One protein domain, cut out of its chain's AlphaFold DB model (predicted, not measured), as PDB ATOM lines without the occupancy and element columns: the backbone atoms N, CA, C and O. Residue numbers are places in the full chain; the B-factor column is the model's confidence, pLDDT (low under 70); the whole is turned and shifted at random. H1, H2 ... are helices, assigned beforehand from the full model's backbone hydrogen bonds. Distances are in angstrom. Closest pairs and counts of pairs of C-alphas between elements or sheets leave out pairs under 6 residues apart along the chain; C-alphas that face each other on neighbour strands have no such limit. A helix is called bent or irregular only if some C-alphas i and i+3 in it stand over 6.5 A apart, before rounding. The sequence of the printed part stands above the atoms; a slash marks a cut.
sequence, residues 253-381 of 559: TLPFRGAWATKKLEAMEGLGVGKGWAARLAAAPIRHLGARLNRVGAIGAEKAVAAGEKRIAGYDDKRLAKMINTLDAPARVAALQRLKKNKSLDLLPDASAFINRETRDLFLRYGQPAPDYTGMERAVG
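AT A GLANCE: This is residues 253 to 381 of the 559 residues of an uncharacterized protein of Candidatus Wolfebacteria bacterium RBG_13_41_7 (UniProt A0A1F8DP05). One long, kinked helix, H2, makes the length; H1 folds back along its first part, and the shorter helices H3, H4, H5 and H6 make a small head beside its last part, where H4 crosses it. The 129 printed residues include six named helices, H1 to H6 in order, and no named strand: all helix. The whole is loose, with a radius of gyration of the C-alphas of 18.3 A, and spans 56 by 28 by 21 A.

HOW THE PARTS SIT: Start at H1, residues 259 to 269, which makes a helical hairpin with H2, residues 277 to 312, touching its residues 279 to 290 alone; their closest C-alphas, Ala 261 and Gly 290, are 5.7 A apart. Next comes H3, residues 317 to 323. The hub is H4, residues 329 to 341; its residues 330 to 335 alone touch H2, at 71 degrees, only just about perpendicular, closest at the C-alphas of Gly 308 and Ala 331, 3.9 A. H3 and H4 form a hairpin, with closest C-alphas Asp 317 and Leu 339 at 6.6 A. H5, residues 357 to 365, only just touches H4, with 3 pairs of C-alphas within 8 A, the closest Val 333 and Phe 363 at 6.3 A. H6, residues 370 to 380, forms a hairpin with H5, closest at the C-alphas of Arg 360 and Tyr 373, 6.0 A; it touches H4 at Lys 340 and Met 376, whose C-alphas, the closest, are 6.2 A apart. H1 is apart from H3, H4, H5 and H6. Every O i to N i+4 pair is within hydrogen-bond range in H1, H3, H4, H5 and H6, and 30 of 32 in H2.

IN THESE COORDINATES: Find C-alpha 259 at (13.972, 17.289, -3.712), where H1 begins. H2 runs 50.0 A from C-alpha 277 at (5.294, 16.987, -23.260), with a kink of 34 degrees near residue 285; it is only just irregular, C-alphas 282 and 285 being 6.7 A apart. H4 is 18.4 A long, and H6, 16.0 A, ends at C-alpha 380 at (1.018, 24.106, 22.861).

THE WHOLE: The C-alphas farthest apart, Gly 272 and Asp 316, are 57.0 A apart. The printed part has no cut; the link from H4 to H5 is long, 15 residues. Residues 253 to 302 have pLDDT under 70.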
ATOM      1  N   THR A 253      16.287  10.511   3.852       43.69
ATOM      2  CA  THR A 253      16.540  11.371   5.024       43.69
ATOM      3  C   THR A 253      16.862  12.821   4.658       43.69
ATOM      4  O   THR A 253      17.020  13.655   5.553       43.69
ATOM      5  N   LEU A 254      16.970  13.150   3.365       42.22
ATOM      6  CA  LEU A 254      17.080  14.536   2.914       42.22
ATOM      7  C   LEU A 254      15.726  15.239   3.117       42.22
ATOM      8  O   LEU A 254      14.689  14.680   2.746       42.22
ATOM      9  N   PRO A 255      15.708  16.445   3.717       42.62
ATOM     10  CA  PRO A 255      14.486  17.225   3.819       42.62
ATOM     11  C   PRO A 255      13.958  17.477   2.409       42.62
ATOM     12  O   PRO A 255      14.734  17.614   1.467       42.62
ATOM     13  N   PHE A 256      12.638  17.581   2.304       41.66
ATOM     14  CA  PHE A 256      11.852  17.728   1.082       41.66
ATOM     15  C   PHE A 256      11.551  16.417   0.354       41.66
ATOM     16  O   PHE A 256      12.325  15.902  -0.452       41.66
ATOM     17  N   ARG A 257      10.305  15.979   0.577       50.69
ATOM     18  CA  ARG A 257       9.522  14.897  -0.055       50.69
ATOM     19  C   ARG A 257       9.343  15.034  -1.589       50.69
ATOM     20  O   ARG A 257       8.353  14.588  -2.161       50.69
ATOM     21  N   GLY A 258      10.314  15.630  -2.266       48.72
ATOM     22  CA  GLY A 258      10.349  15.911  -3.694       48.72
ATOM     23  C   GLY A 258      11.741  16.298  -4.197       48.72
ATOM     24  O   GLY A 258      11.965  16.155  -5.388       48.72
ATOM     25  N   ALA A 259      12.697  16.671  -3.328       49.41
ATOM     26  CA  ALA A 259      13.972  17.289  -3.712       49.41
ATOM     27  C   ALA A 259      14.822  16.477  -4.693       49.41
ATOM     28  O   ALA A 259      15.416  17.056  -5.588       49.41
ATOM     29  N   TRP A 260      14.894  15.147  -4.588       44.06
ATOM     30  CA  TRP A 260      15.651  14.365  -5.576       44.06
ATOM     31  C   TRP A 260      14.991  14.398  -6.959       44.06
ATOM     32  O   TRP A 260      15.673  14.540  -7.970       44.06
ATOM     33  N   ALA A 261      13.661  14.292  -7.005       49.12
ATOM     34  CA  ALA A 261      12.917  14.360  -8.252       49.12
ATOM     35  C   ALA A 261      12.920  15.790  -8.802       49.12
ATOM     36  O   ALA A 261      13.219  15.957  -9.976       49.12
ATOM     37  N   THR A 262      12.658  16.800  -7.967       51.75
ATOM     38  CA  THR A 262      12.613  18.219  -8.342       51.75
ATOM     39  C   THR A 262      13.985  18.748  -8.717       51.75
ATOM     40  O   THR A 262      14.082  19.362  -9.756       51.75
ATOM     41  N   LYS A 263      15.063  18.421  -7.999       58.03
ATOM     42  CA  LYS A 263      16.431  18.843  -8.351       58.03
ATOM     43  C   LYS A 263      16.921  18.191  -9.643       58.03
ATOM     44  O   LYS A 263      17.682  18.789 -10.394       58.03
ATOM     45  N   LYS A 264      16.482  16.957  -9.929       53.78
ATOM     46  CA  LYS A 264      16.771  16.291 -11.207       53.78
ATOM     47  C   LYS A 264      15.879  16.819 -12.337       53.78
ATOM     48  O   LYS A 264      16.345  16.893 -13.461       53.78
ATOM     49  N   LEU A 265      14.639  17.210 -12.040       52.91
ATOM     50  CA  LEU A 265      13.716  17.906 -12.945       52.91
ATOM     51  C   LEU A 265      14.202  19.328 -13.278       52.91
ATOM     52  O   LEU A 265      14.213  19.681 -14.445       52.91
ATOM     53  N   GLU A 266      14.680  20.086 -12.290       56.06
ATOM     54  CA  GLU A 266      15.307  21.410 -12.420       56.06
ATOM     55  C   GLU A 266      16.623  21.319 -13.190       56.06
ATOM     56  O   GLU A 266      16.892  22.149 -14.048       56.06
ATOM     57  N   ALA A 267      17.429  20.276 -12.958       54.47
ATOM     58  CA  ALA A 267      18.609  20.007 -13.779       54.47
ATOM     59  C   ALA A 267      18.243  19.658 -15.234       54.47
ATOM     60  O   ALA A 267      19.028  19.927 -16.134       54.47
ATOM     61  N   MET A 268      17.062  19.077 -15.486       47.06
ATOM     62  CA  MET A 268      16.550  18.850 -16.846       47.06
ATOM     63  C   MET A 268      15.959  20.124 -17.465       47.06
ATOM     64  O   MET A 268      16.133  20.342 -18.662       47.06
ATOM     65  N   GLU A 269      15.335  20.991 -16.664       46.59
ATOM     66  CA  GLU A 269      14.904  22.339 -17.067       46.59
ATOM     67  C   GLU A 269      16.108  23.232 -17.412       46.59
ATOM     68  O   GLU A 269      16.101  23.899 -18.444       46.59
ATOM     69  N   GLY A 270      17.187  23.173 -16.622       46.34
ATOM     70  CA  GLY A 270      18.450  23.878 -16.869       46.34
ATOM     71  C   GLY A 270      19.244  23.361 -18.077       46.34
ATOM     72  O   GLY A 270      20.143  24.046 -18.550       46.34
ATOM     73  N   LEU A 271      18.890  22.185 -18.609       44.62
ATOM     74  CA  LEU A 271      19.418  21.625 -19.862       44.62
ATOM     75  C   LEU A 271      18.560  21.991 -21.091       44.62
ATOM     76  O   LEU A 271      18.746  21.416 -22.161       44.62
ATOM     77  N   GLY A 272      17.609  22.924 -20.959       44.78
ATOM     78  CA  GLY A 272      16.798  23.416 -22.079       44.78
ATOM     79  C   GLY A 272      15.640  22.498 -22.485       44.78
ATOM     80  O   GLY A 272      14.990  22.741 -23.502       44.78
ATOM     81  N   VAL A 273      15.327  21.464 -21.695       44.84
ATOM     82  CA  VAL A 273      14.145  20.616 -21.914       44.84
ATOM     83  C   VAL A 273      12.915  21.371 -21.397       44.84
ATOM     84  O   VAL A 273      12.494  21.201 -20.255       44.84
ATOM     85  N   GLY A 274      12.374  22.273 -22.219       47.22
ATOM     86  CA  GLY A 274      11.271  23.167 -21.849       47.22
ATOM     87  C   GLY A 274       9.982  22.456 -21.405       47.22
ATOM     88  O   GLY A 274       9.808  21.253 -21.606       47.22
ATOM     89  N   LYS A 275       9.032  23.236 -20.855       49.75
ATOM     90  CA  LYS A 275       7.729  22.852 -20.243       49.75
ATOM     91  C   LYS A 275       6.728  22.087 -21.151       49.75
ATOM     92  O   LYS A 275       5.533  22.042 -20.864       49.75
ATOM     93  N   GLY A 276       7.187  21.484 -22.247       51.88
ATOM     94  CA  GLY A 276       6.409  20.657 -23.167       51.88
ATOM     95  C   GLY A 276       6.264  19.193 -22.728       51.88
ATOM     96  O   GLY A 276       6.736  18.755 -21.677       51.88
ATOM     97  N   TRP A 277       5.595  18.392 -23.557       42.50
ATOM     98  CA  TRP A 277       5.294  16.987 -23.260       42.50
ATOM     99  C   TRP A 277       6.542  16.085 -23.186       42.50
ATOM    100  O   TRP A 277       6.529  15.107 -22.438       42.50
ATOM    101  N   ALA A 278       7.648  16.458 -23.841       39.00
ATOM    102  CA  ALA A 278       8.951  15.800 -23.704       39.00
ATOM    103  C   ALA A 278       9.492  15.870 -22.260       39.00
ATOM    104  O   ALA A 278       9.924  14.853 -21.713       39.00
ATOM    105  N   ALA A 279       9.355  17.019 -21.581       50.97
ATOM    106  CA  ALA A 279       9.661  17.137 -20.155       50.97
ATOM    107  C   ALA A 279       8.706  16.292 -19.303       50.97
ATOM    108  O   ALA A 279       9.128  15.687 -18.323       50.97
ATOM    109  N   ARG A 280       7.425  16.170 -19.687       50.62
ATOM    110  CA  ARG A 280       6.445  15.328 -18.970       50.62
ATOM    111  C   ARG A 280       6.765  13.834 -19.087       50.62
ATOM    112  O   ARG A 280       6.591  13.127 -18.096       50.62
ATOM    113  N   LEU A 281       7.271  13.370 -20.231       45.09
ATOM    114  CA  LEU A 281       7.688  11.978 -20.439       45.09
ATOM    115  C   LEU A 281       9.026  11.649 -19.788       45.09
ATOM    116  O   LEU A 281       9.143  10.602 -19.158       45.09
ATOM    117  N   ALA A 282      10.009  12.545 -19.868       45.53
ATOM    118  CA  ALA A 282      11.271  12.401 -19.150       45.53
ATOM    119  C   ALA A 282      11.065  12.433 -17.623       45.53
ATOM    120  O   ALA A 282      11.691  11.683 -16.869       45.53
ATOM    121  N   ALA A 283      10.115  13.253 -17.168       46.69
ATOM    122  CA  ALA A 283       9.722  13.352 -15.776       46.69
ATOM    123  C   ALA A 283       8.891  12.170 -15.285       46.69
ATOM    124  O   ALA A 283       8.923  11.901 -14.091       46.69
ATOM    125  N   ALA A 284       8.127  11.474 -16.131       51.59
ATOM    126  CA  ALA A 284       7.222  10.405 -15.702       51.59
ATOM    127  C   ALA A 284       7.939   9.265 -14.945       51.59
ATOM    128  O   ALA A 284       7.565   9.003 -13.798       51.59
ATOM    129  N   PRO A 285       9.009   8.633 -15.464       46.09
ATOM    130  CA  PRO A 285       9.744   7.611 -14.722       46.09
ATOM    131  C   PRO A 285      10.470   8.193 -13.501       46.09
ATOM    132  O   PRO A 285      10.550   7.520 -12.478       46.09
ATOM    133  N   ILE A 286      10.923   9.453 -13.544       49.53
ATOM    134  CA  ILE A 286      11.547  10.141 -12.398       49.53
ATOM    135  C   ILE A 286      10.515  10.426 -11.296       49.53
ATOM    136  O   ILE A 286      10.812  10.254 -10.116       49.53
ATOM    137  N   ARG A 287       9.280  10.786 -11.661       54.38
ATOM    138  CA  ARG A 287       8.138  11.008 -10.764       54.38
ATOM    139  C   ARG A 287       7.618   9.697 -10.194       54.38
ATOM    140  O   ARG A 287       7.343   9.642  -9.002       54.38
ATOM    141  N   HIS A 288       7.532   8.629 -10.987       52.72
ATOM    142  CA  HIS A 288       7.131   7.303 -10.504       52.72
ATOM    143  C   HIS A 288       8.194   6.670  -9.602       52.72
ATOM    144  O   HIS A 288       7.854   6.094  -8.565       52.72
ATOM    145  N   LEU A 289       9.477   6.814  -9.947       43.06
ATOM    146  CA  LEU A 289      10.586   6.372  -9.106       43.06
ATOM    147  C   LEU A 289      10.691   7.237  -7.847       43.06
ATOM    148  O   LEU A 289      10.838   6.686  -6.766       43.06
ATOM    149  N   GLY A 290      10.505   8.554  -7.953       51.81
ATOM    150  CA  GLY A 290      10.408   9.475  -6.821       51.81
ATOM    151  C   GLY A 290       9.230   9.149  -5.900       51.81
ATOM    152  O   GLY A 290       9.404   9.071  -4.693       51.81
ATOM    153  N   ALA A 291       8.053   8.839  -6.445       54.62
ATOM    154  CA  ALA A 291       6.882   8.426  -5.673       54.62
ATOM    155  C   ALA A 291       7.080   7.065  -4.981       54.62
ATOM    156  O   ALA A 291       6.648   6.883  -3.843       54.62
ATOM    157  N   ARG A 292       7.757   6.106  -5.630       50.03
ATOM    158  CA  ARG A 292       8.126   4.825  -5.001       50.03
ATOM    159  C   ARG A 292       9.229   4.989  -3.957       50.03
ATOM    160  O   ARG A 292       9.117   4.387  -2.896       50.03
ATOM    161  N   LEU A 293      10.239   5.817  -4.211       46.97
ATOM    162  CA  LEU A 293      11.276   6.173  -3.237       46.97
ATOM    163  C   LEU A 293      10.676   6.916  -2.042       46.97
ATOM    164  O   LEU A 293      11.055   6.627  -0.917       46.97
ATOM    165  N   ASN A 294       9.672   7.767  -2.257       54.66
ATOM    166  CA  ASN A 294       8.911   8.420  -1.194       54.66
ATOM    167  C   ASN A 294       8.123   7.408  -0.354       54.66
ATOM    168  O   ASN A 294       8.128   7.511   0.868       54.66
ATOM    169  N   ARG A 295       7.483   6.401  -0.970       54.53
ATOM    170  CA  ARG A 295       6.802   5.330  -0.215       54.53
ATOM    171  C   ARG A 295       7.785   4.444   0.548       54.53
ATOM    172  O   ARG A 295       7.535   4.120   1.699       54.53
ATOM    173  N   VAL A 296       8.904   4.061  -0.065       51.25
ATOM    174  CA  VAL A 296       9.922   3.213   0.583       51.25
ATOM    175  C   VAL A 296      10.663   3.977   1.684       51.25
ATOM    176  O   VAL A 296      10.923   3.412   2.743       51.25
ATOM    177  N   GLY A 297      10.940   5.263   1.471       57.72
ATOM    178  CA  GLY A 297      11.483   6.176   2.470       57.72
ATOM    179  C   GLY A 297      10.516   6.388   3.632       57.72
ATOM    180  O   GLY A 297      10.942   6.278   4.772       57.72
ATOM    181  N   ALA A 298       9.216   6.569   3.367       58.22
ATOM    182  CA  ALA A 298       8.190   6.648   4.409       58.22
ATOM    183  C   ALA A 298       8.111   5.356   5.242       58.22
ATOM    184  O   ALA A 298       8.121   5.426   6.463       58.22
ATOM    185  N   ILE A 299       8.155   4.181   4.603       58.38
ATOM    186  CA  ILE A 299       8.173   2.884   5.305       58.38
ATOM    187  C   ILE A 299       9.464   2.704   6.129       58.38
ATOM    188  O   ILE A 299       9.432   2.148   7.226       58.38
ATOM    189  N   GLY A 300      10.616   3.143   5.615       63.75
ATOM    190  CA  GLY A 300      11.888   3.105   6.347       63.75
ATOM    191  C   GLY A 300      11.909   4.071   7.534       63.75
ATOM    192  O   GLY A 300      12.379   3.721   8.614       63.75
ATOM    193  N   ALA A 301      11.349   5.257   7.340       67.00
ATOM    194  CA  ALA A 301      11.220   6.296   8.340       67.00
ATOM    195  C   ALA A 301      10.250   5.916   9.469       67.00
ATOM    196  O   ALA A 301      10.611   6.044  10.636       67.00
ATOM    197  N   GLU A 302       9.078   5.363   9.148       67.56
ATOM    198  CA  GLU A 302       8.135   4.830  10.139       67.56
ATOM    199  C   GLU A 302       8.771   3.708  10.966       67.56
ATOM    200  O   GLU A 302       8.659   3.694  12.189       67.56
ATOM    201  N   LYS A 303       9.525   2.802  10.326       76.75
ATOM    202  CA  LYS A 303      10.285   1.765  11.041       76.75
ATOM    203  C   LYS A 303      11.365   2.349  11.950       76.75
ATOM    204  O   LYS A 303      11.584   1.809  13.033       76.75
ATOM    205  N   ALA A 304      12.032   3.425  11.535       78.00
ATOM    206  CA  ALA A 304      13.029   4.106  12.357       78.00
ATOM    207  C   ALA A 304      12.389   4.779  13.581       78.00
ATOM    208  O   ALA A 304      12.925   4.653  14.682       78.00
ATOM    209  N   VAL A 305      11.229   5.429  13.421       81.81
ATOM    210  CA  VAL A 305      10.465   6.010  14.539       81.81
ATOM    211  C   VAL A 305       9.966   4.915  15.476       81.81
ATOM    212  O   VAL A 305      10.177   5.029  16.676       81.81
ATOM    213  N   ALA A 306       9.429   3.807  14.956       81.56
ATOM    214  CA  ALA A 306       9.003   2.665  15.771       81.56
ATOM    215  C   ALA A 306      10.173   2.006  16.533       81.56
ATOM    216  O   ALA A 306      10.024   1.567  17.673       81.56
ATOM    217  N   ALA A 307      11.367   1.942  15.934       81.38
ATOM    218  CA  ALA A 307      12.578   1.501  16.630       81.38
ATOM    219  C   ALA A 307      13.021   2.512  17.704       81.38
ATOM    220  O   ALA A 307      13.452   2.116  18.788       81.38
ATOM    221  N   GLY A 308      12.881   3.811  17.427       84.06
ATOM    222  CA  GLY A 308      13.045   4.891  18.399       84.06
ATOM    223  C   GLY A 308      12.103   4.746  19.589       84.06
ATOM    224  O   GLY A 308      12.570   4.744  20.724       84.06
ATOM    225  N   GLU A 309      10.816   4.526  19.326       87.00
ATOM    226  CA  GLU A 309       9.762   4.322  20.321       87.00
ATOM    227  C   GLU A 309      10.089   3.159  21.263       87.00
ATOM    228  O   GLU A 309      10.036   3.308  22.481       87.00
ATOM    229  N   LYS A 310      10.543   2.022  20.719       88.69
ATOM    230  CA  LYS A 310      10.973   0.871  21.530       88.69
ATOM    231  C   LYS A 310      12.133   1.194  22.471       88.69
ATOM    232  O   LYS A 310      12.154   0.689  23.588       88.69
ATOM    233  N   ARG A 311      13.087   2.028  22.046       85.94
ATOM    234  CA  ARG A 311      14.224   2.441  22.893       85.94
ATOM    235  C   ARG A 311      13.795   3.381  24.013       85.94
ATOM    236  O   ARG A 311      14.405   3.356  25.077       85.94
ATOM    237  N   ILE A 312      12.755   4.184  23.788       87.88
ATOM    238  CA  ILE A 312      12.249   5.125  24.793       87.88
ATOM    239  C   ILE A 312      11.117   4.562  25.661       87.88
ATOM    240  O   ILE A 312      10.724   5.203  26.632       87.88
ATOM    241  N   ALA A 313      10.597   3.376  25.338       86.06
ATOM    242  CA  ALA A 313       9.450   2.774  26.017       86.06
ATOM    243  C   ALA A 313       9.650   2.632  27.537       86.06
ATOM    244  O   ALA A 313       8.698   2.810  28.288       86.06
ATOM    245  N   GLY A 314      10.884   2.373  27.989       84.12
ATOM    246  CA  GLY A 314      11.224   2.220  29.409       84.12
ATOM    247  C   GLY A 314      11.399   3.523  30.200       84.12
ATOM    248  O   GLY A 314      11.643   3.458  31.404       84.12
ATOM    249  N   TYR A 315      11.311   4.697  29.566       88.19
ATOM    250  CA  TYR A 315      11.388   5.981  30.267       88.19
ATOM    251  C   TYR A 315       9.993   6.524  30.591       88.19
ATOM    252  O   TYR A 315       9.072   6.457  29.774       88.19
ATOM    253  N   ASP A 316       9.869   7.099  31.787       90.56
ATOM    254  CA  ASP A 316       8.743   7.953  32.161       90.56
ATOM    255  C   ASP A 316       8.798   9.299  31.416       90.56
ATOM    256  O   ASP A 316       9.881   9.767  31.046       90.56
ATOM    257  N   ASP A 317       7.645   9.939  31.231       89.25
ATOM    258  CA  ASP A 317       7.481  11.150  30.423       89.25
ATOM    259  C   ASP A 317       8.327  12.321  30.955       89.25
ATOM    260  O   ASP A 317       8.947  13.048  30.175       89.25
ATOM    261  N   LYS A 318       8.489  12.445  32.281       90.12
ATOM    262  CA  LYS A 318       9.339  13.481  32.895       90.12
ATOM    263  C   LYS A 318      10.824  13.272  32.606       90.12
ATOM    264  O   LYS A 318      11.573  14.228  32.390       90.12
ATOM    265  N   ARG A 319      11.280  12.017  32.624       88.81
ATOM    266  CA  ARG A 319      12.673  11.671  32.298       88.81
ATOM    267  C   ARG A 319      12.922  11.828  30.802       88.81
ATOM    268  O   ARG A 319      13.967  12.350  30.417       88.81
ATOM    269  N   LEU A 320      11.942  11.440  29.992       89.81
ATOM    270  CA  LEU A 320      11.955  11.567  28.543       89.81
ATOM    271  C   LEU A 320      12.069  13.031  28.099       89.81
ATOM    272  O   LEU A 320      12.915  13.351  27.266       89.81
ATOM    273  N   ALA A 321      11.288  13.924  28.706       89.62
ATOM    274  CA  ALA A 321      11.309  15.349  28.400       89.62
ATOM    275  C   ALA A 321      12.666  16.004  28.718       89.62
ATOM    276  O   ALA A 321      13.174  16.795  27.927       89.62
ATOM    277  N   LYS A 322      13.323  15.611  29.819       90.44
ATOM    278  CA  LYS A 322      14.664  16.116  30.175       90.44
ATOM    279  C   LYS A 322      15.763  15.665  29.212       90.44
ATOM    280  O   LYS A 322      16.717  16.404  28.987       90.44
ATOM    281  N   MET A 323      15.649  14.461  28.656       89.81
ATOM    282  CA  MET A 323      16.650  13.897  27.742       89.81
ATOM    283  C   MET A 323      16.321  14.120  26.261       89.81
ATOM    284  O   MET A 323      17.052  13.656  25.394       89.81
ATOM    285  N   ILE A 324      15.247  14.843  25.939       89.31
ATOM    286  CA  ILE A 324      14.746  15.005  24.568       89.31
ATOM    287  C   ILE A 324      15.822  15.493  23.576       89.31
ATOM    288  O   ILE A 324      15.882  15.038  22.432       89.31
ATOM    289  N   ASN A 325      16.725  16.364  24.038       88.44
ATOM    290  CA  ASN A 325      17.818  16.926  23.243       88.44
ATOM    291  C   ASN A 325      18.994  15.959  23.049       88.44
ATOM    292  O   ASN A 325      19.758  16.125  22.098       88.44
ATOM    293  N   THR A 326      19.130  14.943  23.906       87.69
ATOM    294  CA  THR A 326      20.168  13.907  23.792       87.69
ATOM    295  C   THR A 326      19.702  12.701  22.977       87.69
ATOM    296  O   THR A 326      20.529  11.916  22.517       87.69
ATOM    297  N   LEU A 327      18.389  12.563  22.752       88.31
ATOM    298  CA  LEU A 327      17.829  11.526  21.891       88.31
ATOM    299  C   LEU A 327      18.263  11.710  20.436       88.31
ATOM    300  O   LEU A 327      18.302  12.832  19.910       88.31
ATOM    301  N   ASP A 328      18.502  10.580  19.769       88.56
ATOM    302  CA  ASP A 328      18.675  10.546  18.326       88.56
ATOM    303  C   ASP A 328      17.366  10.924  17.620       88.56
ATOM    304  O   ASP A 328      16.265  10.795  18.155       88.56
ATOM    305  N   ALA A 329      17.486  11.422  16.396       86.31
ATOM    306  CA  ALA A 329      16.377  12.016  15.661       86.31
ATOM    307  C   ALA A 329      15.085  11.154  15.593       86.31
ATOM    308  O   ALA A 329      14.012  11.708  15.848       86.31
ATOM    309  N   PRO A 330      15.131   9.828  15.342       85.12
ATOM    310  CA  PRO A 330      13.929   8.992  15.366       85.12
ATOM    311  C   PRO A 330      13.299   8.868  16.761       85.12
ATOM    312  O   PRO A 330      12.077   8.944  16.889       85.12
ATOM    313  N   ALA A 331      14.112   8.695  17.812       89.31
ATOM    314  CA  ALA A 331      13.607   8.622  19.182       89.31
ATOM    315  C   ALA A 331      13.065   9.972  19.657       89.31
ATOM    316  O   ALA A 331      12.085  10.001  20.391       89.31
ATOM    317  N   ARG A 332      13.643  11.087  19.199       91.12
ATOM    318  CA  ARG A 332      13.145  12.438  19.481       91.12
ATOM    319  C   ARG A 332      11.759  12.672  18.884       91.12
ATOM    320  O   ARG A 332      10.886  13.170  19.584       91.12
ATOM    321  N   VAL A 333      11.535  12.278  17.627       89.75
ATOM    322  CA  VAL A 333      10.203  12.361  16.992       89.75
ATOM    323  C   VAL A 333       9.192  11.501  17.753       89.75
ATOM    324  O   VAL A 333       8.128  12.002  18.113       89.75
ATOM    325  N   ALA A 334       9.546  10.251  18.072       90.00
ATOM    326  CA  ALA A 334       8.689   9.359  18.859       90.00
ATOM    327  C   ALA A 334       8.375   9.937  20.253       90.00
ATOM    328  O   ALA A 334       7.232   9.905  20.708       90.00
ATOM    329  N   ALA A 335       9.377  10.515  20.917       90.88
ATOM    330  CA  ALA A 335       9.234  11.120  22.231       90.88
ATOM    331  C   ALA A 335       8.306  12.338  22.203       90.88
ATOM    332  O   ALA A 335       7.386  12.414  23.011       90.88
ATOM    333  N   LEU A 336       8.475  13.244  21.237       90.75
ATOM    334  CA  LEU A 336       7.597  14.406  21.073       90.75
ATOM    335  C   LEU A 336       6.150  13.991  20.755       90.75
ATOM    336  O   LEU A 336       5.207  14.599  21.259       90.75
ATOM    337  N   GLN A 337       5.948  12.928  19.970       89.62
ATOM    338  CA  GLN A 337       4.612  12.377  19.715       89.62
ATOM    339  C   GLN A 337       3.972  11.780  20.968       89.62
ATOM    340  O   GLN A 337       2.782  12.003  21.204       89.62
ATOM    341  N   ARG A 338       4.749  11.052  21.774       89.81
ATOM    342  CA  ARG A 338       4.291  10.490  23.047       89.81
ATOM    343  C   ARG A 338       3.929  11.592  24.041       89.81
ATOM    344  O   ARG A 338       2.823  11.566  24.564       89.81
ATOM    345  N   LEU A 339       4.795  12.589  24.224       90.00
ATOM    346  CA  LEU A 339       4.530  13.730  25.107       90.00
ATOM    347  C   LEU A 339       3.288  14.511  24.655       90.00
ATOM    348  O   LEU A 339       2.446  14.842  25.483       90.00
ATOM    349  N   LYS A 340       3.100  14.722  23.343       89.94
ATOM    350  CA  LYS A 340       1.853  15.293  22.796       89.94
ATOM    351  C   LYS A 340       0.638  14.444  23.172       89.94
ATOM    352  O   LYS A 340      -0.357  14.970  23.662       89.94
ATOM    353  N   LYS A 341       0.699  13.134  22.914       88.25
ATOM    354  CA  LYS A 341      -0.408  12.197  23.162       88.25
ATOM    355  C   LYS A 341      -0.792  12.148  24.643       88.25
ATOM    356  O   LYS A 341      -1.978  12.080  24.950       88.25
ATOM    357  N   ASN A 342       0.200  12.217  25.524       88.50
ATOM    358  CA  ASN A 342       0.027  12.153  26.970       88.50
ATOM    359  C   ASN A 342      -0.264  13.523  27.609       88.50
ATOM    360  O   ASN A 342      -0.478  13.581  28.815       88.50
ATOM    361  N   LYS A 343      -0.332  14.605  26.813       86.25
ATOM    362  CA  LYS A 343      -0.501  15.992  27.286       86.25
ATOM    363  C   LYS A 343       0.580  16.394  28.298       86.25
ATOM    364  O   LYS A 343       0.278  16.913  29.362       86.25
ATOM    365  N   SER A 344       1.827  16.078  27.966       86.88
ATOM    366  CA  SER A 344       2.997  16.280  28.828       86.88
ATOM    367  C   SER A 344       4.105  17.066  28.118       86.88
ATOM    368  O   SER A 344       5.292  16.835  28.353       86.88
ATOM    369  N   LEU A 345       3.751  17.934  27.161       85.56
ATOM    370  CA  LEU A 345       4.740  18.776  26.471       85.56
ATOM    371  C   LEU A 345       5.211  19.929  27.371       85.56
ATOM    372  O   LEU A 345       6.288  20.463  27.138       85.56
ATOM    373  N   ASP A 346       4.441  20.288  28.395       84.44
ATOM    374  CA  ASP A 346       4.821  21.187  29.490       84.44
ATOM    375  C   ASP A 346       6.060  20.709  30.266       84.44
ATOM    376  O   ASP A 346       6.834  21.524  30.762       84.44
ATOM    377  N   LEU A 347       6.297  19.393  30.320       86.62
ATOM    378  CA  LEU A 347       7.481  18.810  30.958       86.62
ATOM    379  C   LEU A 347       8.780  19.085  30.185       86.62
ATOM    380  O   LEU A 347       9.870  18.832  30.715       86.62
ATOM    381  N   LEU A 348       8.693  19.543  28.929       86.12
ATOM    382  CA  LEU A 348       9.865  19.919  28.143       86.12
ATOM    383  C   LEU A 348      10.544  21.140  28.778       86.12
ATOM    384  O   LEU A 348       9.860  22.100  29.117       86.12
ATOM    385  N   PRO A 349      11.889  21.159  28.875       83.50
ATOM    386  CA  PRO A 349      12.612  22.327  29.381       83.50
ATOM    387  C   PRO A 349      12.282  23.621  28.626       83.50
ATOM    388  O   PRO A 349      12.303  24.700  29.208       83.50
ATOM    389  N   ASP A 350      11.997  23.494  27.328       86.19
ATOM    390  CA  ASP A 350      11.516  24.564  26.461       86.19
ATOM    391  C   ASP A 350      10.718  23.935  25.308       86.19
ATOM    392  O   ASP A 350      11.296  23.373  24.374       86.19
ATOM    393  N   ALA A 351       9.384  23.966  25.389       85.69
ATOM    394  CA  ALA A 351       8.537  23.446  24.315       85.69
ATOM    395  C   ALA A 351       8.602  24.338  23.062       85.69
ATOM    396  O   ALA A 351       8.575  23.822  21.944       85.69
ATOM    397  N   SER A 352       8.761  25.655  23.235       86.06
ATOM    398  CA  SER A 352       8.875  26.628  22.142       86.06
ATOM    399  C   SER A 352      10.070  26.344  21.224       86.06
ATOM    400  O   SER A 352       9.973  26.539  20.013       86.06
ATOM    401  N   ALA A 353      11.156  25.776  21.761       88.31
ATOM    402  CA  ALA A 353      12.327  25.355  20.989       88.31
ATOM    403  C   ALA A 353      12.038  24.241  19.967       88.31
ATOM    404  O   ALA A 353      12.818  24.054  19.033       88.31
ATOM    405  N   PHE A 354      10.931  23.507  20.114       88.25
ATOM    406  CA  PHE A 354      10.499  22.468  19.171       88.25
ATOM    407  C   PHE A 354       9.402  22.946  18.219       88.25
ATOM    408  O   PHE A 354       9.026  22.219  17.301       88.25
ATOM    409  N   ILE A 355       8.909  24.172  18.400       90.62
ATOM    410  CA  ILE A 355       7.924  24.800  17.523       90.62
ATOM    411  C   ILE A 355       8.666  25.680  16.524       90.62
ATOM    412  O   ILE A 355       8.649  26.905  16.590       90.62
ATOM    413  N   ASN A 356       9.386  25.023  15.620       89.19
ATOM    414  CA  ASN A 356      10.154  25.673  14.572       89.19
ATOM    415  C   ASN A 356      10.165  24.866  13.270       89.19
ATOM    416  O   ASN A 356       9.835  23.673  13.210       89.19
ATOM    417  N   ARG A 357      10.602  25.526  12.195       84.00
ATOM    418  CA  ARG A 357      10.740  24.903  10.874       84.00
ATOM    419  C   ARG A 357      11.636  23.658  10.881       84.00
ATOM    420  O   ARG A 357      11.332  22.701  10.177       84.00
ATOM    421  N   GLU A 358      12.704  23.640  11.676       85.94
ATOM    422  CA  GLU A 358      13.637  22.506  11.738       85.94
ATOM    423  C   GLU A 358      12.979  21.242  12.294       85.94
ATOM    424  O   GLU A 358      13.141  20.153  11.740       85.94
ATOM    425  N   THR A 359      12.186  21.382  13.355       85.81
ATOM    426  CA  THR A 359      11.446  20.278  13.968       85.81
ATOM    427  C   THR A 359      10.304  19.832  13.063       85.81
ATOM    428  O   THR A 359      10.092  18.631  12.889       85.81
ATOM    429  N   ARG A 360       9.623  20.762  12.385       84.88
ATOM    430  CA  ARG A 360       8.658  20.414  11.332       84.88
ATOM    431  C   ARG A 360       9.309  19.561  10.245       84.88
ATOM    432  O   ARG A 360       8.784  18.505   9.887       84.88
ATOM    433  N   ASP A 361      10.470  19.981   9.755       81.50
ATOM    434  CA  ASP A 361      11.227  19.247   8.743       81.50
ATOM    435  C   ASP A 361      11.694  17.889   9.274       81.50
ATOM    436  O   ASP A 361      11.671  16.908   8.531       81.50
ATOM    437  N   LEU A 362      12.059  17.796  10.554       84.00
ATOM    438  CA  LEU A 362      12.398  16.540  11.218       84.00
ATOM    439  C   LEU A 362      11.223  15.553  11.182       84.00
ATOM    440  O   LEU A 362      11.393  14.420  10.734       84.00
ATOM    441  N   PHE A 363      10.023  15.982  11.576       83.69
ATOM    442  CA  PHE A 363       8.814  15.153  11.506       83.69
ATOM    443  C   PHE A 363       8.549  14.676  10.074       83.69
ATOM    444  O   PHE A 363       8.300  13.491   9.842       83.69
ATOM    445  N   LEU A 364       8.678  15.578   9.097       78.94
ATOM    446  CA  LEU A 364       8.473  15.251   7.688       78.94
ATOM    447  C   LEU A 364       9.525  14.266   7.147       78.94
ATOM    448  O   LEU A 364       9.162  13.384   6.363       78.94
ATOM    449  N   ARG A 365      10.797  14.389   7.560       74.50
ATOM    450  CA  ARG A 365      11.885  13.448   7.215       74.50
ATOM    451  C   ARG A 365      11.590  12.045   7.734       74.50
ATOM    452  O   ARG A 365      11.856  11.070   7.041       74.50
ATOM    453  N   TYR A 366      10.996  11.946   8.921       78.19
ATOM    454  CA  TYR A 366      10.668  10.672   9.555       78.19
ATOM    455  C   TYR A 366       9.253  10.164   9.243       78.19
ATOM    456  O   TYR A 366       8.652   9.426  10.024       78.19
ATOM    457  N   GLY A 367       8.737  10.501   8.058       70.75
ATOM    458  CA  GLY A 367       7.509   9.910   7.533       70.75
ATOM    459  C   GLY A 367       6.234  10.449   8.178       70.75
ATOM    460  O   GLY A 367       5.160  10.212   7.633       70.75
ATOM    461  N   GLN A 368       6.330  11.265   9.229       78.38
ATOM    462  CA  GLN A 368       5.157  11.756   9.937       78.38
ATOM    463  C   GLN A 368       4.357  12.721   9.044       78.38
ATOM    464  O   GLN A 368       4.946  13.557   8.332       78.38
ATOM    465  N   PRO A 369       3.024  12.579   8.983       71.81
ATOM    466  CA  PRO A 369       2.163  13.477   8.227       71.81
ATOM    467  C   PRO A 369       2.241  14.897   8.812       71.81
ATOM    468  O   PRO A 369       2.390  15.079  10.016       71.81
ATOM    469  N   ALA A 370       2.124  15.931   7.969       70.94
ATOM    470  CA  ALA A 370       2.139  17.328   8.429       70.94
ATOM    471  C   ALA A 370       1.147  17.618   9.587       70.94
ATOM    472  O   ALA A 370       1.539  18.321  10.521       70.94
ATOM    473  N   PRO A 371      -0.070  17.025   9.607       79.31
ATOM    474  CA  PRO A 371      -0.975  17.082  10.755       79.31
ATOM    475  C   PRO A 371      -0.394  16.664  12.110       79.31
ATOM    476  O   PRO A 371      -0.897  17.137  13.125       79.31
ATOM    477  N   ASP A 372       0.636  15.817  12.174       81.88
ATOM    478  CA  ASP A 372       1.203  15.400  13.463       81.88
ATOM    479  C   ASP A 372       2.003  16.500  14.139       81.88
ATOM    480  O   ASP A 372       1.850  16.698  15.348       81.88
ATOM    481  N   TYR A 373       2.807  17.224  13.357       86.81
ATOM    482  CA  TYR A 373       3.531  18.397  13.830       86.81
ATOM    483  C   TYR A 373       2.563  19.551  14.110       86.81
ATOM    484  O   TYR A 373       2.606  20.133  15.186       86.81
ATOM    485  N   THR A 374       1.600  19.803  13.216       87.56
ATOM    486  CA  THR A 374       0.534  20.784  13.482       87.56
ATOM    487  C   THR A 374      -0.275  20.419  14.728       87.56
ATOM    488  O   THR A 374      -0.727  21.293  15.455       87.56
ATOM    489  N   GLY A 375      -0.438  19.130  15.030       87.38
ATOM    490  CA  GLY A 375      -1.028  18.675  16.284       87.38
ATOM    491  C   GLY A 375      -0.209  19.076  17.514       87.38
ATOM    492  O   GLY A 375      -0.800  19.330  18.554       87.38
ATOM    493  N   MET A 376       1.120  19.154  17.404       90.00
ATOM    494  CA  MET A 376       1.989  19.667  18.468       90.00
ATOM    495  C   MET A 376       1.831  21.180  18.627       90.00
ATOM    496  O   MET A 376       1.610  21.632  19.743       90.00
ATOM    497  N   GLU A 377       1.836  21.939  17.524       90.88
ATOM    498  CA  GLU A 377       1.554  23.388  17.532       90.88
ATOM    499  C   GLU A 377       0.200  23.678  18.202       90.88
ATOM    500  O   GLU A 377       0.075  24.543  19.064       90.88
ATOM    501  N   ARG A 378      -0.825  22.881  17.878       91.75
ATOM    502  CA  ARG A 378      -2.146  22.963  18.517       91.75
ATOM    503  C   ARG A 378      -2.127  22.572  19.991       91.75
ATOM    504  O   ARG A 378      -2.879  23.149  20.765       91.75
ATOM    505  N   ALA A 379      -1.309  21.593  20.370       89.56
ATOM    506  CA  ALA A 379      -1.203  21.147  21.754       89.56
ATOM    507  C   ALA A 379      -0.563  22.215  22.656       89.56
ATOM    508  O   ALA A 379      -0.950  22.337  23.816       89.56
ATOM    509  N   VAL A 380       0.382  22.999  22.126       89.31
ATOM    510  CA  VAL A 380       1.018  24.106  22.861       89.31
ATOM    511  C   VAL A 380       0.278  25.442  22.727       89.31
ATOM    512  O   VAL A 380       0.483  26.321  23.550       89.31
ATOM    513  N   GLY A 381      -0.584  25.608  21.717       88.25
ATOM    514  CA  GLY A 381      -1.393  26.822  21.526       88.25
ATOM    515  C   GLY A 381      -0.801  27.878  20.593       88.25
ATOM    516  O   GLY A 381      -1.386  28.949  20.429       88.25
TER     517      GLY A 381